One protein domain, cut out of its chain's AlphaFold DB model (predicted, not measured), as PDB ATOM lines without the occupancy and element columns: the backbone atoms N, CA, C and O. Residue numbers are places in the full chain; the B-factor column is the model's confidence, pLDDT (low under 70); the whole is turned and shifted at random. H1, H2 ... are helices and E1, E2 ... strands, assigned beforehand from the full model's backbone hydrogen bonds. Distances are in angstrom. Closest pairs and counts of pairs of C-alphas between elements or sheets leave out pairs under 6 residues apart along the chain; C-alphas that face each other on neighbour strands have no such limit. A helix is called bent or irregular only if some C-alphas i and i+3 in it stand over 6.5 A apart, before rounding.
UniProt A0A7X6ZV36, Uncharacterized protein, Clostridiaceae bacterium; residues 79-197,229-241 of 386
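AT A GLANCE: This is residues 79 to 197 and 229 to 241 of the 386 residues of an uncharacterized protein of Clostridiaceae bacterium (UniProt A0A7X6ZV36). What shape do these atoms make? A small three-stranded sheet, E1 to E3, has a group of short helices, H2, H3, H4, H6 and H7, over one face, while its other face is bare. The long helix H1 lies off past the E1 edge, packed on H2, and at the opposite end of the longest axis residues 191 to 197 stick out. What is it made of? The printed part has 132 residues with seven named helices and three named strands, in the order E1 H1 H2 H3 H4 E2 E3 H5 H6 H7; the sheet's order is E1 - E2 - E3, all antiparallel, and the class is mixed, helices and strands. How large is it? It is compact, with a radius of gyration of the C-alphas of 15.2 A, and spans 54 by 38 by 23 A.

HOW THE PARTS SIT: How do the strands pair? E1, residues 83 to 86, and E2, residues 174 to 179, are antiparallel neighbours at 170 degrees, with N 86 and O 176 within hydrogen-bond range at 2.8 A. E2 and E3, residues 182 to 187, form an antiparallel hairpin at 168 degrees, with N 184 and O 177 within hydrogen-bond range at 2.8 A. What does the long helix touch? H1, residues 96 to 119, is not on the sheet, and with residues 99 to 107 alone it touches H2, residues 130 to 136, about perpendicular at 86 degrees; the closest C-alphas are those of Val 103 and Val 134, 5.9 A apart. H2 only grazes the sheet, with its residues 135 to 136. It touches H4, residues 153 to 163, at a steep tilt of 53 degrees, the same way; the closest C-alphas, of Phe 132 and Gln 156, are 6.1 A apart. Where are the short helices? H6, residues 229 to 233, is over E3 at a height over the sheet of 8.7 A, and it only just touches H4, with 3 pairs of C-alphas within 8 A, the closest those of Leu 159 and Pro 231 at 6.5 A. H7, residues 236 to 239, is close but not clearly touching to H3, residues 144 to 150; their closest C-alphas, of Leu 237 and Leu 150, are 6.3 A apart. H5, residues 188 to 192, is apart from H4. Do the helix backbones hold their pattern? In H2, H3, H4 and H6 every O i to N i+4 pair is within hydrogen-bond range; in H1 18 of 20 are, in H5 0 of 1, with 2 of 2 O i to N i+3 pairs within range, and H7 is too short for such a pair.

IN THESE COORDINATES: Where does the first element begin? E1 begins at C-alpha 83, (-8.406, 49.625, 71.987). How long are the longer elements? H1 measures 34.3 A from first to last C-alpha, ending at C-alpha 119, (11.879, 55.651, 72.130), and has a kink of 29 degrees near residue 105. H1 is neither bent nor irregular, but only just: C-alphas 105 and 108 are 6.0 A apart. H4 measures 15.3 A, E2 16.4 A and E3 16.1 A. Where does the last element end? H7 ends at C-alpha 239, (-23.935, 58.780, 79.662).

THE WHOLE: Which C-alphas are farthest apart? Those of Ser 119 and Ile 197, at 54.4 A. Where is the chain cut? Residues 198 to 228 are not printed, and C-alphas 197 and 229 are 20.6 A apart across the cut, in the link from H5 to H6. Are any links long, or any residues poorly predicted? Of the links that are printed whole, none is long. The mean pLDDT of the printed part of this model is 94.2, and no printed residue is under 70.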
ATOM      1  N   ALA A  79     -14.315  57.766  71.913       93.31
ATOM      2  CA  ALA A  79     -13.011  57.126  71.787       93.31
ATOM      3  C   ALA A  79     -13.018  56.012  70.709       93.31
ATOM      4  O   ALA A  79     -12.828  54.837  71.043       93.31
ATOM      5  N   PRO A  80     -13.263  56.371  69.432       94.56
ATOM      6  CA  PRO A  80     -13.502  55.414  68.351       94.56
ATOM      7  C   PRO A  80     -12.260  54.636  67.905       94.56
ATOM      8  O   PRO A  80     -12.401  53.584  67.293       94.56
ATOM      9  N   ASP A  81     -11.054  55.098  68.226       96.75
ATOM     10  CA  ASP A  81      -9.796  54.450  67.822       96.75
ATOM     11  C   ASP A  81      -9.124  53.706  68.978       96.75
ATOM     12  O   ASP A  81      -8.153  52.965  68.789       96.75
ATOM     13  N   LEU A  82      -9.638  53.904  70.192       97.06
ATOM     14  CA  LEU A  82      -9.097  53.302  71.390       97.06
ATOM     15  C   LEU A  82      -9.416  51.809  71.447       97.06
ATOM     16  O   LEU A  82     -10.567  51.378  71.409       97.06
ATOM     17  N   MET A  83      -8.367  51.033  71.655       97.81
ATOM     18  CA  MET A  83      -8.406  49.625  71.987       97.81
ATOM     19  C   MET A  83      -7.600  49.401  73.261       97.81
ATOM     20  O   MET A  83      -6.507  49.947  73.396       97.81
ATOM     21  N   PHE A  84      -8.124  48.609  74.190       97.81
ATOM     22  CA  PHE A  84      -7.387  48.118  75.353       97.81
ATOM     23  C   PHE A  84      -8.039  46.843  75.886       97.81
ATOM     24  O   PHE A  84      -9.219  46.583  75.649       97.81
ATOM     25  N   SER A  85      -7.286  46.083  76.671       98.00
ATOM     26  CA  SER A  85      -7.824  45.008  77.497       98.00
ATOM     27  C   SER A  85      -7.363  45.169  78.934       98.00
ATOM     28  O   SER A  85      -6.184  45.432  79.180       98.00
ATOM     29  N   ARG A  86      -8.266  44.925  79.875       95.12
ATOM     30  CA  ARG A  86      -7.932  44.680  81.275       95.12
ATOM     31  C   ARG A  86      -8.541  43.379  81.766       95.12
ATOM     32  O   ARG A  86      -9.653  43.026  81.380       95.12
ATOM     33  N   MET A  87      -7.814  42.747  82.673       96.69
ATOM     34  CA  MET A  87      -8.299  41.655  83.508       96.69
ATOM     35  C   MET A  87      -8.454  42.186  84.933       96.69
ATOM     36  O   MET A  87      -7.894  43.240  85.254       96.69
ATOM     37  N   ASP A  88      -9.212  41.482  85.758       93.31
ATOM     38  CA  ASP A  88      -9.296  41.745  87.187       93.31
ATOM     39  C   ASP A  88      -7.910  41.744  87.853       93.31
ATOM     40  O   ASP A  88      -6.976  41.021  87.489       93.31
ATOM     41  N   SER A  89      -7.769  42.610  88.847       92.06
ATOM     42  CA  SER A  89      -6.621  42.682  89.743       92.06
ATOM     43  C   SER A  89      -6.893  42.010  91.089       92.06
ATOM     44  O   SER A  89      -5.962  41.876  91.884       92.06
ATOM     45  N   ASN A  90      -8.132  41.560  91.326       91.56
ATOM     46  CA  ASN A  90      -8.625  41.053  92.608       91.56
ATOM     47  C   ASN A  90      -8.433  42.066  93.759       91.56
ATOM     48  O   ASN A  90      -8.013  41.722  94.871       91.56
ATOM     49  N   ALA A  91      -8.651  43.356  93.480       92.06
ATOM     50  CA  ALA A  91      -8.411  44.444  94.431       92.06
ATOM     51  C   ALA A  91      -9.308  44.355  95.682       92.06
ATOM     52  O   ALA A  91      -8.883  44.719  96.782       92.06
ATOM     53  N   GLU A  92     -10.518  43.822  95.548       92.44
ATOM     54  CA  GLU A  92     -11.457  43.526  96.632       92.44
ATOM     55  C   GLU A  92     -10.890  42.532  97.654       92.44
ATOM     56  O   GLU A  92     -11.195  42.611  98.847       92.44
ATOM     57  N   ASN A  93      -9.963  41.668  97.240       93.81
ATOM     58  CA  ASN A  93      -9.275  40.727  98.120       93.81
ATOM     59  C   ASN A  93      -8.041  41.329  98.823       93.81
ATOM     60  O   ASN A  93      -7.428  40.684  99.676       93.81
ATOM     61  N   MET A  94      -7.694  42.591  98.545       94.06
ATOM     62  CA  MET A  94      -6.513  43.257  99.104       94.06
ATOM     63  C   MET A  94      -6.861  44.297 100.175       94.06
ATOM     64  O   MET A  94      -7.891  44.969 100.147       94.06
ATOM     65  N   THR A  95      -5.984  44.456 101.161       95.00
ATOM     66  CA  THR A  95      -5.989  45.610 102.075       95.00
ATOM     67  C   THR A  95      -5.317  46.817 101.417       95.00
ATOM     68  O   THR A  95      -4.480  46.647 100.531       95.00
ATOM     69  N   GLN A  96      -5.587  48.036 101.901       95.06
ATOM     70  CA  GLN A  96      -4.941  49.241 101.355       95.06
ATOM     71  C   GLN A  96      -3.406  49.141 101.376       95.06
ATOM     72  O   GLN A  96      -2.759  49.440 100.385       95.06
ATOM     73  N   LYS A  97      -2.820  48.594 102.450       96.38
ATOM     74  CA  LYS A  97      -1.363  48.395 102.543       96.38
ATOM     75  C   LYS A  97      -0.812  47.446 101.471       96.38
ATOM     76  O   LYS A  97       0.326  47.608 101.035       96.38
ATOM     77  N   GLN A  98      -1.575  46.419 101.089       96.81
ATOM     78  CA  GLN A  98      -1.175  45.503 100.016       96.81
ATOM     79  C   GLN A  98      -1.265  46.187  98.653       96.81
ATOM     80  O   GLN A  98      -0.327  46.055  97.869       96.81
ATOM     81  N   ILE A  99      -2.331  46.963  98.425       96.31
ATOM     82  CA  ILE A  99      -2.502  47.785  97.221       96.31
ATOM     83  C   ILE A  99      -1.326  48.756  97.082       96.31
ATOM     84  O   ILE A  99      -0.649  48.727  96.061       96.31
ATOM     85  N   ASP A 100      -1.007  49.535  98.118       96.81
ATOM     86  CA  ASP A 100       0.082  50.524  98.081       96.81
ATOM     87  C   ASP A 100       1.425  49.867  97.709       96.81
ATOM     88  O   ASP A 100       2.134  50.309  96.805       96.81
ATOM     89  N   LYS A 101       1.738  48.723  98.337       96.62
ATOM     90  CA  LYS A 101       2.948  47.942  98.037       96.62
ATOM     91  C   LYS A 101       2.969  47.437  96.593       96.62
ATOM     92  O   LYS A 101       4.031  47.349  95.967       96.62
ATOM     93  N   GLU A 102       1.819  47.030  96.073       95.44
ATOM     94  CA  GLU A 102       1.690  46.569  94.699       95.44
ATOM     95  C   GLU A 102       1.859  47.708  93.695       95.44
ATOM     96  O   GLU A 102       2.597  47.537  92.716       95.44
ATOM     97  N   VAL A 103       1.262  48.866  93.981       96.81
ATOM     98  CA  VAL A 103       1.402  50.101  93.207       96.81
ATOM     99  C   VAL A 103       2.870  50.507  93.133       96.81
ATOM    100  O   VAL A 103       3.409  50.584  92.030       96.81
ATOM    101  N   ASP A 104       3.565  50.616  94.267       95.81
ATOM    102  CA  ASP A 104       4.990  50.978  94.330       95.81
ATOM    103  C   ASP A 104       5.887  50.055  93.492       95.81
ATOM    104  O   ASP A 104       6.893  50.469  92.899       95.81
ATOM    105  N   ARG A 105       5.535  48.767  93.440       94.88
ATOM    106  CA  ARG A 105       6.268  47.754  92.678       94.88
ATOM    107  C   ARG A 105       5.959  47.828  91.184       94.88
ATOM    108  O   ARG A 105       6.881  47.734  90.368       94.88
ATOM    109  N   LYS A 106       4.680  47.916  90.811       96.44
ATOM    110  CA  LYS A 106       4.229  47.842  89.414       96.44
ATOM    111  C   LYS A 106       4.426  49.169  88.683       96.44
ATOM    112  O   LYS A 106       4.856  49.134  87.531       96.44
ATOM    113  N   ILE A 107       4.257  50.315  89.343       96.38
ATOM    114  CA  ILE A 107       4.394  51.636  88.712       96.38
ATOM    115  C   ILE A 107       5.790  51.853  88.113       96.38
ATOM    116  O   ILE A 107       5.927  52.356  87.003       96.38
ATOM    117  N   LYS A 108       6.841  51.343  88.770       95.19
ATOM    118  CA  LYS A 108       8.220  51.377  88.251       95.19
ATOM    119  C   LYS A 108       8.360  50.647  86.914       95.19
ATOM    120  O   LYS A 108       9.154  51.057  86.071       95.19
ATOM    121  N   LYS A 109       7.618  49.553  86.715       95.69
ATOM    122  CA  LYS A 109       7.609  48.811  85.445       95.69
ATOM    123  C   LYS A 109       6.849  49.578  84.366       95.69
ATOM    124  O   LYS A 109       7.296  49.588  83.224       95.69
ATOM    125  N   LEU A 110       5.746  50.229  84.731       95.88
ATOM    126  CA  LEU A 110       4.941  51.027  83.804       95.88
ATOM    127  C   LEU A 110       5.682  52.282  83.338       95.88
ATOM    128  O   LEU A 110       5.692  52.561  82.145       95.88
ATOM    129  N   ASN A 111       6.413  52.955  84.230       95.12
ATOM    130  CA  ASN A 111       7.270  54.084  83.857       95.12
ATOM    131  C   ASN A 111       8.359  53.663  82.860       95.12
ATOM    132  O   ASN A 111       8.497  54.273  81.807       95.12
ATOM    133  N   LYS A 112       9.047  52.541  83.115       94.88
ATOM    134  CA  LYS A 112      10.010  51.972  82.151       94.88
ATOM    135  C   LYS A 112       9.364  51.599  80.816       94.88
ATOM    136  O   LYS A 112      10.016  51.666  79.779       94.88
ATOM    137  N   LYS A 113       8.102  51.154  80.826       94.00
ATOM    138  CA  LYS A 113       7.347  50.879  79.599       94.00
ATOM    139  C   LYS A 113       7.052  52.172  78.836       94.00
ATOM    140  O   LYS A 113       7.258  52.190  77.631       94.00
ATOM    141  N   ALA A 114       6.637  53.236  79.521       93.31
ATOM    142  CA  ALA A 114       6.412  54.543  78.907       93.31
ATOM    143  C   ALA A 114       7.697  55.128  78.298       93.31
ATOM    144  O   ALA A 114       7.679  55.565  77.152       93.31
ATOM    145  N   GLU A 115       8.835  55.036  78.991       93.12
ATOM    146  CA  GLU A 115      10.140  55.446  78.446       93.12
ATOM    147  C   GLU A 115      10.487  54.699  77.147       93.12
ATOM    148  O   GLU A 115      10.925  55.307  76.170       93.12
ATOM    149  N   LYS A 116      10.253  53.381  77.111       93.06
ATOM    150  CA  LYS A 116      10.464  52.556  75.910       93.06
ATOM    151  C   LYS A 116       9.470  52.859  74.791       93.06
ATOM    152  O   LYS A 116       9.848  52.812  73.629       93.06
ATOM    153  N   SER A 117       8.219  53.159  75.128       90.50
ATOM    154  CA  SER A 117       7.203  53.548  74.148       90.50
ATOM    155  C   SER A 117       7.644  54.798  73.394       90.50
ATOM    156  O   SER A 117       7.658  54.807  72.167       90.50
ATOM    157  N   ILE A 118       8.108  55.814  74.128       87.50
ATOM    158  CA  ILE A 118       8.589  57.073  73.551       87.50
ATOM    159  C   ILE A 118       9.780  56.828  72.614       87.50
ATOM    160  O   ILE A 118       9.824  57.393  71.524       87.50
ATOM    161  N   SER A 119      10.726  55.958  72.991       87.62
ATOM    162  CA  SER A 119      11.879  55.651  72.130       87.62
ATOM    163  C   SER A 119      11.518  54.848  70.875       87.62
ATOM    164  O   SER A 119      12.250  54.902  69.891       87.62
ATOM    165  N   GLN A 120      10.395  54.129  70.895       88.31
ATOM    166  CA  GLN A 120       9.869  53.356  69.767       88.31
ATOM    167  C   GLN A 120       8.870  54.144  68.903       88.31
ATOM    168  O   GLN A 120       8.375  53.605  67.916       88.31
ATOM    169  N   GLY A 121       8.588  55.407  69.245       83.50
ATOM    170  CA  GLY A 121       7.613  56.243  68.536       83.50
ATOM    171  C   GLY A 121       6.148  55.905  68.839       83.50
ATOM    172  O   GLY A 121       5.266  56.348  68.109       83.50
ATOM    173  N   ASP A 122       5.882  55.134  69.896       86.06
ATOM    174  CA  ASP A 122       4.537  54.801  70.373       86.06
ATOM    175  C   ASP A 122       4.072  55.796  71.461       86.06
ATOM    176  O   ASP A 122       4.873  56.468  72.115       86.06
ATOM    177  N   SER A 123       2.760  55.895  71.677       85.69
ATOM    178  CA  SER A 123       2.097  56.958  72.444       85.69
ATOM    179  C   SER A 123       1.770  56.620  73.906       85.69
ATOM    180  O   SER A 123       1.179  57.450  74.602       85.69
ATOM    181  N   TYR A 124       2.135  55.432  74.400       92.88
ATOM    182  CA  TYR A 124       1.802  55.004  75.761       92.88
ATOM    183  C   TYR A 124       2.463  55.897  76.821       92.88
ATOM    184  O   TYR A 124       3.690  56.003  76.902       92.88
ATOM    185  N   THR A 125       1.648  56.484  77.703       93.06
ATOM    186  CA  THR A 125       2.130  57.255  78.859       93.06
ATOM    187  C   THR A 125       1.339  56.909  80.112       93.06
ATOM    188  O   THR A 125       0.153  56.604  80.049       93.06
ATOM    189  N   VAL A 126       1.981  56.961  81.275       93.81
ATOM    190  CA  VAL A 126       1.348  56.624  82.559       93.81
ATOM    191  C   VAL A 126       0.383  57.735  83.003       93.81
ATOM    192  O   VAL A 126       0.673  58.927  82.843       93.81
ATOM    193  N   LEU A 127      -0.785  57.375  83.544       94.50
ATOM    194  CA  LEU A 127      -1.713  58.331  84.152       94.50
ATOM    195  C   LEU A 127      -1.155  58.898  85.468       94.50
ATOM    196  O   LEU A 127      -0.386  58.255  86.175       94.50
ATOM    197  N   GLY A 128      -1.603  60.101  85.847       92.75
ATOM    198  CA  GLY A 128      -1.199  60.724  87.117       92.75
ATOM    199  C   GLY A 128      -1.669  59.955  88.362       92.75
ATOM    200  O   GLY A 128      -1.031  60.024  89.409       92.75
ATOM    201  N   ASN A 129      -2.756  59.189  88.248       96.88
ATOM    202  CA  ASN A 129      -3.248  58.322  89.312       96.88
ATOM    203  C   ASN A 129      -2.604  56.933  89.202       96.88
ATOM    204  O   ASN A 129      -3.065  56.077  88.447       96.88
ATOM    205  N   SER A 130      -1.536  56.718  89.969       96.94
ATOM    206  CA  SER A 130      -0.782  55.458  89.945       96.94
ATOM    207  C   SER A 130      -1.585  54.262  90.465       96.94
ATOM    208  O   SER A 130      -1.388  53.153  89.975       96.94
ATOM    209  N   GLU A 131      -2.494  54.471  91.424       97.75
ATOM    210  CA  GLU A 131      -3.354  53.402  91.947       97.75
ATOM    211  C   GLU A 131      -4.290  52.890  90.851       97.75
ATOM    212  O   GLU A 131      -4.314  51.692  90.575       97.75
ATOM    213  N   PHE A 132      -4.985  53.801  90.157       98.00
ATOM    214  CA  PHE A 132      -5.834  53.434  89.024       98.00
ATOM    215  C   PHE A 132      -5.032  52.788  87.893       98.00
ATOM    216  O   PHE A 132      -5.429  51.741  87.395       98.00
ATOM    217  N   GLU A 133      -3.897  53.372  87.500       96.94
ATOM    218  CA  GLU A 133      -3.069  52.828  86.418       96.94
ATOM    219  C   GLU A 133      -2.669  51.366  86.685       96.94
ATOM    220  O   GLU A 133      -2.688  50.529  85.778       96.94
ATOM    221  N   VAL A 134      -2.314  51.051  87.934       97.00
ATOM    222  CA  VAL A 134      -1.866  49.715  88.327       97.00
ATOM    223  C   VAL A 134      -3.029  48.740  88.484       97.00
ATOM    224  O   VAL A 134      -2.921  47.623  87.975       97.00
ATOM    225  N   LEU A 135      -4.099  49.132  89.181       97.12
ATOM    226  CA  LEU A 135      -5.229  48.240  89.445       97.12
ATOM    227  C   LEU A 135      -6.072  48.020  88.189       97.12
ATOM    228  O   LEU A 135      -6.408  46.888  87.873       97.12
ATOM    229  N   PHE A 136      -6.382  49.076  87.431       97.44
ATOM    230  CA  PHE A 136      -7.189  48.935  86.218       97.44
ATOM    231  C   PHE A 136      -6.435  48.197  85.108       97.44
ATOM    232  O   PHE A 136      -7.059  47.569  84.263       97.44
ATOM    233  N   GLY A 137      -5.099  48.258  85.083       95.12
ATOM    234  CA  GLY A 137      -4.280  47.291  84.346       95.12
ATOM    235  C   GLY A 137      -4.360  47.334  82.811       95.12
ATOM    236  O   GLY A 137      -3.773  46.471  82.158       95.12
ATOM    237  N   ALA A 138      -5.008  48.337  82.210       95.94
ATOM    238  CA  ALA A 138      -5.146  48.518  80.757       95.94
ATOM    239  C   ALA A 138      -3.845  49.013  80.086       95.94
ATOM    240  O   ALA A 138      -3.769  50.098  79.501       95.94
ATOM    241  N   THR A 139      -2.775  48.228  80.213       94.31
ATOM    242  CA  THR A 139      -1.424  48.622  79.790       94.31
ATOM    243  C   THR A 139      -1.182  48.441  78.293       94.31
ATOM    244  O   THR A 139      -0.221  49.001  77.778       94.31
ATOM    245  N   ASN A 140      -2.003  47.666  77.583       94.94
ATOM    246  CA  ASN A 140      -1.899  47.425  76.137       94.94
ATOM    247  C   ASN A 140      -2.747  48.398  75.297       94.94
ATOM    248  O   ASN A 140      -3.085  48.086  74.158       94.94
ATOM    249  N   ARG A 141      -3.117  49.547  75.870       95.75
ATOM    250  CA  ARG A 141      -3.865  50.591  75.169       95.75
ATOM    251  C   ARG A 141      -3.070  51.185  74.003       95.75
ATOM    252  O   ARG A 141      -1.865  51.373  74.132       95.75
ATOM    253  N   ASN A 142      -3.752  51.517  72.908       94.69
ATOM    254  CA  ASN A 142      -3.138  52.030  71.670       94.69
ATOM    255  C   ASN A 142      -3.326  53.545  71.429       94.69
ATOM    256  O   ASN A 142      -2.711  54.084  70.515       94.69
ATOM    257  N   HIS A 143      -4.199  54.229  72.183       95.38
ATOM    258  CA  HIS A 143      -4.537  55.635  71.934       95.38
ATOM    259  C   HIS A 143      -4.677  56.437  73.236       95.38
ATOM    260  O   HIS A 143      -5.754  56.566  73.817       95.38
ATOM    261  N   GLU A 144      -3.589  57.064  73.672       94.88
ATOM    262  CA  GLU A 144      -3.497  57.686  74.998       94.88
ATOM    263  C   GLU A 144      -4.464  58.864  75.221       94.88
ATOM    264  O   GLU A 144      -5.086  58.967  76.278       94.88
ATOM    265  N   VAL A 145      -4.644  59.735  74.221       95.69
ATOM    266  CA  VAL A 145      -5.561  60.891  74.328       95.69
ATOM    267  C   VAL A 145      -7.005  60.432  74.546       95.69
ATOM    268  O   VAL A 145      -7.675  60.903  75.462       95.69
ATOM    269  N   GLN A 146      -7.471  59.466  73.750       96.06
ATOM    270  CA  GLN A 146      -8.807  58.887  73.882       96.06
ATOM    271  C   GLN A 146      -8.962  58.071  75.175       96.06
ATOM    272  O   GLN A 146     -10.031  58.079  75.783       96.06
ATOM    273  N   PHE A 147      -7.895  57.417  75.648       96.94
ATOM    274  CA  PHE A 147      -7.904  56.741  76.946       96.94
ATOM    275  C   PHE A 147      -8.117  57.740  78.093       96.94
ATOM    276  O   PHE A 147      -8.999  57.544  78.927       96.94
ATOM    277  N   ARG A 148      -7.390  58.864  78.097       96.12
ATOM    278  CA  ARG A 148      -7.555  59.945  79.087       96.12
ATOM    279  C   ARG A 148      -8.911  60.636  79.010       96.12
ATOM    280  O   ARG A 148      -9.425  61.062  80.041       96.12
ATOM    281  N   LEU A 149      -9.482  60.734  77.810       94.88
ATOM    282  CA  LEU A 149     -10.824  61.269  77.591       94.88
ATOM    283  C   LEU A 149     -11.893  60.427  78.306       94.88
ATOM    284  O   LEU A 149     -12.763  60.987  78.966       94.88
ATOM    285  N   LEU A 150     -11.819  59.094  78.207       95.38
ATOM    286  CA  LEU A 150     -12.750  58.203  78.910       95.38
ATOM    287  C   LEU A 150     -12.472  58.164  80.413       95.38
ATOM    288  O   LEU A 150     -13.367  58.370  81.235       95.38
ATOM    289  N   PHE A 151     -11.217  57.924  80.785       96.62
ATOM    290  CA  PHE A 151     -10.815  57.722  82.170       96.62
ATOM    291  C   PHE A 151     -10.435  59.046  82.829       96.62
ATOM    292  O   PHE A 151      -9.309  59.242  83.286       96.62
ATOM    293  N   THR A 152     -11.404  59.961  82.894       95.94
ATOM    294  CA  THR A 152     -11.299  61.216  83.654       95.94
ATOM    295  C   THR A 152     -11.039  60.948  85.146       95.94
ATOM    296  O   THR A 152     -11.334  59.851  85.628       95.94
ATOM    297  N   PRO A 153     -10.558  61.926  85.937       96.81
ATOM    298  CA  PRO A 153     -10.352  61.730  87.377       96.81
ATOM    299  C   PRO A 153     -11.590  61.202  88.124       96.81
ATOM    300  O   PRO A 153     -11.459  60.385  89.034       96.81
ATOM    301  N   LEU A 154     -12.795  61.616  87.707       96.56
ATOM    302  CA  LEU A 154     -14.050  61.097  88.254       96.56
ATOM    303  C   LEU A 154     -14.272  59.625  87.880       96.56
ATOM    304  O   LEU A 154     -14.584  58.825  88.757       96.56
ATOM    305  N   ALA A 155     -14.059  59.260  86.612       97.06
ATOM    306  CA  ALA A 155     -14.175  57.873  86.159       97.06
ATOM    307  C   ALA A 155     -13.204  56.949  86.905       97.06
ATOM    308  O   ALA A 155     -13.594  55.889  87.388       97.06
ATOM    309  N   GLN A 156     -11.951  57.386  87.059       98.00
ATOM    310  CA  GLN A 156     -10.925  56.643  87.790       98.00
ATOM    311  C   GLN A 156     -11.326  56.418  89.251       98.00
ATOM    312  O   GLN A 156     -11.188  55.311  89.760       98.00
ATOM    313  N   LYS A 157     -11.855  57.451  89.924       97.81
ATOM    314  CA  LYS A 157     -12.343  57.339  91.304       97.81
ATOM    315  C   LYS A 157     -13.514  56.359  91.412       97.81
ATOM    316  O   LYS A 157     -13.496  55.510  92.296       97.81
ATOM    317  N   ASN A 158     -14.500  56.461  90.521       97.06
ATOM    318  CA  ASN A 158     -15.671  55.583  90.522       97.06
ATOM    319  C   ASN A 158     -15.275  54.118  90.306       97.06
ATOM    320  O   ASN A 158     -15.703  53.252  91.064       97.06
ATOM    321  N   LEU A 159     -14.404  53.855  89.327       97.56
ATOM    322  CA  LEU A 159     -13.894  52.513  89.050       97.56
ATOM    323  C   LEU A 159     -13.069  51.962  90.216       97.56
ATOM    324  O   LEU A 159     -13.281  50.823  90.602       97.56
ATOM    325  N   LEU A 160     -12.195  52.763  90.835       97.75
ATOM    326  CA  LEU A 160     -11.470  52.336  92.038       97.75
ATOM    327  C   LEU A 160     -12.418  52.004  93.196       97.75
ATOM    328  O   LEU A 160     -12.189  51.026  93.903       97.75
ATOM    329  N   CYS A 161     -13.476  52.794  93.399       96.38
ATOM    330  CA  CYS A 161     -14.496  52.492  94.401       96.38
ATOM    331  C   CYS A 161     -15.206  51.166  94.105       96.38
ATOM    332  O   CYS A 161     -15.372  50.377  95.026       96.38
ATOM    333  N   LEU A 162     -15.578  50.916  92.846       96.94
ATOM    334  CA  LEU A 162     -16.207  49.668  92.414       96.94
ATOM    335  C   LEU A 162     -15.279  48.463  92.632       96.94
ATOM    336  O   LEU A 162     -15.657  47.510  93.300       96.94
ATOM    337  N   MET A 163     -14.047  48.547  92.131       97.06
ATOM    338  CA  MET A 163     -13.050  47.471  92.177       97.06
ATOM    339  C   MET A 163     -12.627  47.101  93.604       97.06
ATOM    340  O   MET A 163     -12.229  45.975  93.874       97.06
ATOM    341  N   LYS A 164     -12.678  48.058  94.534       96.50
ATOM    342  CA  LYS A 164     -12.282  47.850  95.934       96.50
ATOM    343  C   LYS A 164     -13.467  47.558  96.853       96.50
ATOM    344  O   LYS A 164     -13.247  47.383  98.055       96.50
ATOM    345  N   ASP A 165     -14.697  47.565  96.338       95.69
ATOM    346  CA  ASP A 165     -15.877  47.291  97.149       95.69
ATOM    347  C   ASP A 165     -15.873  45.834  97.619       95.69
ATOM    348  O   ASP A 165     -15.591  44.914  96.860       95.69
ATOM    349  N   LYS A 166     -16.194  45.639  98.898       92.62
ATOM    350  CA  LYS A 166     -16.262  44.328  99.558       92.62
ATOM    351  C   LYS A 166     -17.625  44.057 100.185       92.62
ATOM    352  O   LYS A 166     -17.815  43.006 100.788       92.62
ATOM    353  N   VAL A 167     -18.527  45.043 100.154       89.94
ATOM    354  CA  VAL A 167     -19.757  45.035 100.951       89.94
ATOM    355  C   VAL A 167     -20.985  44.958 100.060       89.94
ATOM    356  O   VAL A 167     -21.823  44.084 100.264       89.94
ATOM    357  N   ASN A 168     -21.116  45.869  99.093       88.75
ATOM    358  CA  ASN A 168     -22.362  46.006  98.335       88.75
ATOM    359  C   ASN A 168     -22.286  45.277  96.985       88.75
ATOM    360  O   ASN A 168     -23.172  44.487  96.631       88.75
ATOM    361  N   GLY A 169     -21.222  45.555  96.238       90.44
ATOM    362  CA  GLY A 169     -20.908  44.952  94.954       90.44
ATOM    363  C   GLY A 169     -20.112  43.665  95.056       90.44
ATOM    364  O   GLY A 169     -20.048  43.025  96.105       90.44
ATOM    365  N   PHE A 170     -19.538  43.292  93.920       94.69
ATOM    366  CA  PHE A 170     -18.731  42.086  93.771       94.69
ATOM    367  C   PHE A 170     -17.222  42.379  93.673       94.69
ATOM    368  O   PHE A 170     -16.426  41.448  93.637       94.69
ATOM    369  N   GLY A 171     -16.822  43.655  93.709       95.38
ATOM    370  CA  GLY A 171     -15.421  44.060  93.664       95.38
ATOM    371  C   GLY A 171     -14.874  44.178  92.245       95.38
ATOM    372  O   GLY A 171     -15.573  44.610  91.328       95.38
ATOM    373  N   ASP A 172     -13.600  43.841  92.064       95.88
ATOM    374  CA  ASP A 172     -12.935  43.814  90.766       95.88
ATOM    375  C   ASP A 172     -13.151  42.467  90.069       95.88
ATOM    376  O   ASP A 172     -12.194  41.802  89.708       95.88
ATOM    377  N   ASP A 173     -14.403  42.053  89.880       94.69
ATOM    378  CA  ASP A 173     -14.775  40.711  89.408       94.69
ATOM    379  C   ASP A 173     -15.086  40.639  87.905       94.69
ATOM    380  O   ASP A 173     -15.927  39.863  87.450       94.69
ATOM    381  N   PHE A 174     -14.446  41.491  87.107       97.00
ATOM    382  CA  PHE A 174     -14.748  41.601  85.683       97.00
ATOM    383  C   PHE A 174     -13.490  41.628  84.814       97.00
ATOM    384  O   PHE A 174     -12.404  41.982  85.248       97.00
ATOM    385  N   ALA A 175     -13.614  41.338  83.527       97.81
ATOM    386  CA  ALA A 175     -12.653  41.800  82.526       97.81
ATOM    387  C   ALA A 175     -13.307  42.878  81.657       97.81
ATOM    388  O   ALA A 175     -14.524  42.894  81.493       97.81
ATOM    389  N   PHE A 176     -12.521  43.807  81.115       98.12
ATOM    390  CA  PHE A 176     -13.045  44.888  80.275       98.12
ATOM    391  C   PHE A 176     -12.138  45.091  79.065       98.12
ATOM    392  O   PHE A 176     -10.967  45.459  79.169       98.12
ATOM    393  N   PHE A 177     -12.718  44.843  77.901       98.25
ATOM    394  CA  PHE A 177     -12.118  45.040  76.600       98.25
ATOM    395  C   PHE A 177     -12.834  46.179  75.895       98.25
ATOM    396  O   PHE A 177     -14.058  46.183  75.777       98.25
ATOM    397  N   LYS A 178     -12.064  47.126  75.377       97.69
ATOM    398  CA  LYS A 178     -12.563  48.077  74.395       97.69
ATOM    399  C   LYS A 178     -11.903  47.765  73.069       97.69
ATOM    400  O   LYS A 178     -10.683  47.629  73.001       97.69
ATOM    401  N   ASN A 179     -12.714  47.663  72.029       97.38
ATOM    402  CA  ASN A 179     -12.263  47.606  70.654       97.38
ATOM    403  C   ASN A 179     -13.022  48.675  69.877       97.38
ATOM    404  O   ASN A 179     -14.172  48.461  69.485       97.38
ATOM    405  N   LYS A 180     -12.385  49.835  69.690       96.12
ATOM    406  CA  LYS A 180     -12.995  50.982  69.019       96.12
ATOM    407  C   LYS A 180     -14.297  51.372  69.724       96.12
ATOM    408  O   LYS A 180     -14.316  51.499  70.946       96.12
ATOM    409  N   MET A 181     -15.400  51.512  68.999       93.69
ATOM    410  CA  MET A 181     -16.712  51.884  69.545       93.69
ATOM    411  C   MET A 181     -17.414  50.761  70.332       93.69
ATOM    412  O   MET A 181     -18.474  50.982  70.907       93.69
ATOM    413  N   ILE A 182     -16.837  49.557  70.396       95.44
ATOM    414  CA  ILE A 182     -17.438  48.415  71.092       95.44
ATOM    415  C   ILE A 182     -16.732  48.167  72.420       95.44
ATOM    416  O   ILE A 182     -15.519  47.953  72.479       95.44
ATOM    417  N   ASN A 183     -17.515  48.141  73.491       97.00
ATOM    418  CA  ASN A 183     -17.065  47.816  74.837       97.00
ATOM    419  C   ASN A 183     -17.614  46.443  75.213       97.00
ATOM    420  O   ASN A 183     -18.797  46.184  75.012       97.00
ATOM    421  N   ARG A 184     -16.770  45.564  75.750       97.75
ATOM    422  CA  ARG A 184     -17.158  44.246  76.253       97.75
ATOM    423  C   ARG A 184     -16.703  44.093  77.691       97.75
ATOM    424  O   ARG A 184     -15.510  44.219  77.972       97.75
ATOM    425  N   VAL A 185     -17.641  43.801  78.577       98.06
ATOM    426  CA  VAL A 185     -17.381  43.511  79.986       98.06
ATOM    427  C   VAL A 185     -17.705  42.045  80.233       98.06
ATOM    428  O   VAL A 185     -18.789  41.596  79.874       98.06
ATOM    429  N   TYR A 186     -16.774  41.313  80.838       97.38
ATOM    430  CA  TYR A 186     -16.923  39.907  81.221       97.38
ATOM    431  C   TYR A 186     -16.994  39.807  82.752       97.38
ATOM    432  O   TYR A 186     -15.962  39.600  83.384       97.38
ATOM    433  N   PRO A 187     -18.175  40.042  83.340       96.00
ATOM    434  CA  PRO A 187     -18.444  39.919  84.772       96.00
ATOM    435  C   PRO A 187     -18.495  38.441  85.210       96.00
ATOM    436  O   PRO A 187     -19.263  37.650  84.655       96.00
ATOM    437  N   GLU A 188     -17.708  38.044  86.210       94.25
ATOM    438  CA  GLU A 188     -17.708  36.672  86.735       94.25
ATOM    439  C   GLU A 188     -19.012  36.317  87.454       94.25
ATOM    440  O   GLU A 188     -19.527  35.207  87.294       94.25
ATOM    441  N   GLN A 189     -19.594  37.269  88.185       94.06
ATOM    442  CA  GLN A 189     -20.847  37.112  88.914       94.06
ATOM    443  C   GLN A 189     -22.013  36.669  88.025       94.06
ATOM    444  O   GLN A 189     -22.891  35.946  88.502       94.06
ATOM    445  N   LEU A 190     -22.035  37.024  86.732       94.88
ATOM    446  CA  LEU A 190     -23.110  36.586  85.834       94.88
ATOM    447  C   LEU A 190     -23.133  35.064  85.631       94.88
ATOM    448  O   LEU A 190     -24.181  34.526  85.294       94.88
ATOM    449  N   LYS A 191     -22.029  34.351  85.888       92.25
ATOM    450  CA  LYS A 191     -21.998  32.877  85.839       92.25
ATOM    451  C   LYS A 191     -22.796  32.231  86.974       92.25
ATOM    452  O   LYS A 191     -23.121  31.051  86.893       92.25
ATOM    453  N   SER A 192     -23.078  32.977  88.043       91.25
ATOM    454  CA  SER A 192     -23.767  32.466  89.234       91.25
ATOM    455  C   SER A 192     -25.292  32.605  89.178       91.25
ATOM    456  O   SER A 192     -25.980  32.132  90.082       91.25
ATOM    457  N   ILE A 193     -25.826  33.229  88.123       91.31
ATOM    458  CA  ILE A 193     -27.259  33.439  87.938       91.31
ATOM    459  C   ILE A 193     -27.739  32.888  86.596       91.31
ATOM    460  O   ILE A 193     -27.076  32.998  85.569       91.31
ATOM    461  N   GLU A 194     -28.937  32.316  86.608       88.25
ATOM    462  CA  GLU A 194     -29.620  31.871  85.402       88.25
ATOM    463  C   GLU A 194     -30.279  33.070  84.703       88.25
ATOM    464  O   GLU A 194     -31.270  33.614  85.188       88.25
ATOM    465  N   LEU A 195     -29.695  33.513  83.582       87.31
ATOM    466  CA  LEU A 195     -30.214  34.637  82.785       87.31
ATOM    467  C   LEU A 195     -31.464  34.264  81.975       87.31
ATOM    468  O   LEU A 195     -32.323  35.106  81.738       87.31
ATOM    469  N   SER A 196     -31.570  32.997  81.567       84.44
ATOM    470  CA  SER A 196     -32.712  32.457  80.828       84.44
ATOM    471  C   SER A 196     -33.455  31.465  81.709       84.44
ATOM    472  O   SER A 196     -33.039  30.315  81.816       84.44
ATOM    473  N   ILE A 197     -34.551  31.894  82.329       85.69
ATOM    474  CA  ILE A 197     -35.386  30.998  83.133       85.69
ATOM    475  C   ILE A 197     -36.333  30.181  82.235       85.69
ATOM    476  O   ILE A 197     -36.861  30.726  81.265       85.69
ATOM    477  N   PHE A 229     -23.147  46.189  84.462       96.12
ATOM    478  CA  PHE A 229     -23.066  47.511  83.822       96.12
ATOM    479  C   PHE A 229     -22.244  48.535  84.611       96.12
ATOM    480  O   PHE A 229     -21.806  49.534  84.036       96.12
ATOM    481  N   ALA A 230     -22.010  48.327  85.909       96.25
ATOM    482  CA  ALA A 230     -21.330  49.295  86.769       96.25
ATOM    483  C   ALA A 230     -19.955  49.765  86.241       96.25
ATOM    484  O   ALA A 230     -19.692  50.971  86.326       96.25
ATOM    485  N   PRO A 231     -19.098  48.914  85.633       96.50
ATOM    486  CA  PRO A 231     -17.845  49.370  85.027       96.50
ATOM    487  C   PRO A 231     -18.048  50.384  83.897       96.50
ATOM    488  O   PRO A 231     -17.299  51.354  83.788       96.50
ATOM    489  N   LEU A 232     -19.088  50.193  83.082       95.75
ATOM    490  CA  LEU A 232     -19.450  51.101  81.993       95.75
ATOM    491  C   LEU A 232     -20.044  52.393  82.556       95.75
ATOM    492  O   LEU A 232     -19.601  53.485  82.212       95.75
ATOM    493  N   MET A 233     -20.991  52.277  83.488       93.62
ATOM    494  CA  MET A 233     -21.681  53.425  84.091       93.62
ATOM    495  C   MET A 233     -20.770  54.281  84.981       93.62
ATOM    496  O   MET A 233     -21.074  55.446  85.242       93.62
ATOM    497  N   SER A 234     -19.635  53.730  85.418       95.56
ATOM    498  CA  SER A 234     -18.598  54.469  86.139       95.56
ATOM    499  C   SER A 234     -17.861  55.476  85.255       95.56
ATOM    500  O   SER A 234     -17.254  56.402  85.797       95.56
ATOM    501  N   ILE A 235     -17.925  55.332  83.924       95.25
ATOM    502  CA  ILE A 235     -17.323  56.234  82.936       95.25
ATOM    503  C   ILE A 235     -18.365  57.292  82.538       95.25
ATOM    504  O   ILE A 235     -19.290  56.985  81.788       95.25
ATOM    505  N   PRO A 236     -18.232  58.559  82.983       91.88
ATOM    506  CA  PRO A 236     -19.266  59.571  82.773       91.88
ATOM    507  C   PRO A 236     -19.579  59.836  81.301       91.88
ATOM    508  O   PRO A 236     -20.727  60.113  80.968       91.88
ATOM    509  N   LEU A 237     -18.575  59.734  80.422       90.81
ATOM    510  CA  LEU A 237     -18.759  60.018  79.002       90.81
ATOM    511  C   LEU A 237     -19.770  59.068  78.352       90.81
ATOM    512  O   LEU A 237     -20.502  59.509  77.484       90.81
ATOM    513  N   TYR A 238     -19.897  57.823  78.827       90.69
ATOM    514  CA  TYR A 238     -20.868  56.846  78.310       90.69
ATOM    515  C   TYR A 238     -22.337  57.194  78.573       90.69
ATOM    516  O   TYR A 238     -23.213  56.472  78.108       90.69
ATOM    517  N   ARG A 239     -22.601  58.295  79.284       82.44
ATOM    518  CA  ARG A 239     -23.935  58.780  79.662       82.44
ATOM    519  C   ARG A 239     -24.262  60.173  79.108       82.44
ATOM    520  O   ARG A 239     -25.067  60.898  79.682       82.44
ATOM    521  N   GLN A 240     -23.513  60.655  78.113       79.94
ATOM    522  CA  GLN A 240     -23.594  62.067  77.694       79.94
ATOM    523  C   GLN A 240     -24.027  62.273  76.246       79.94
ATOM    524  O   GLN A 240     -24.494  63.358  75.903       79.94
ATOM    525  N   GLN A 241     -23.871  61.267  75.392       72.12
ATOM    526  CA  GLN A 241     -24.141  61.373  73.957       72.12
ATOM    527  C   GLN A 241     -25.012  60.212  73.498       72.12
ATOM    528  O   GLN A 241     -24.817  59.078  73.941       72.12
TER     529      GLN A 241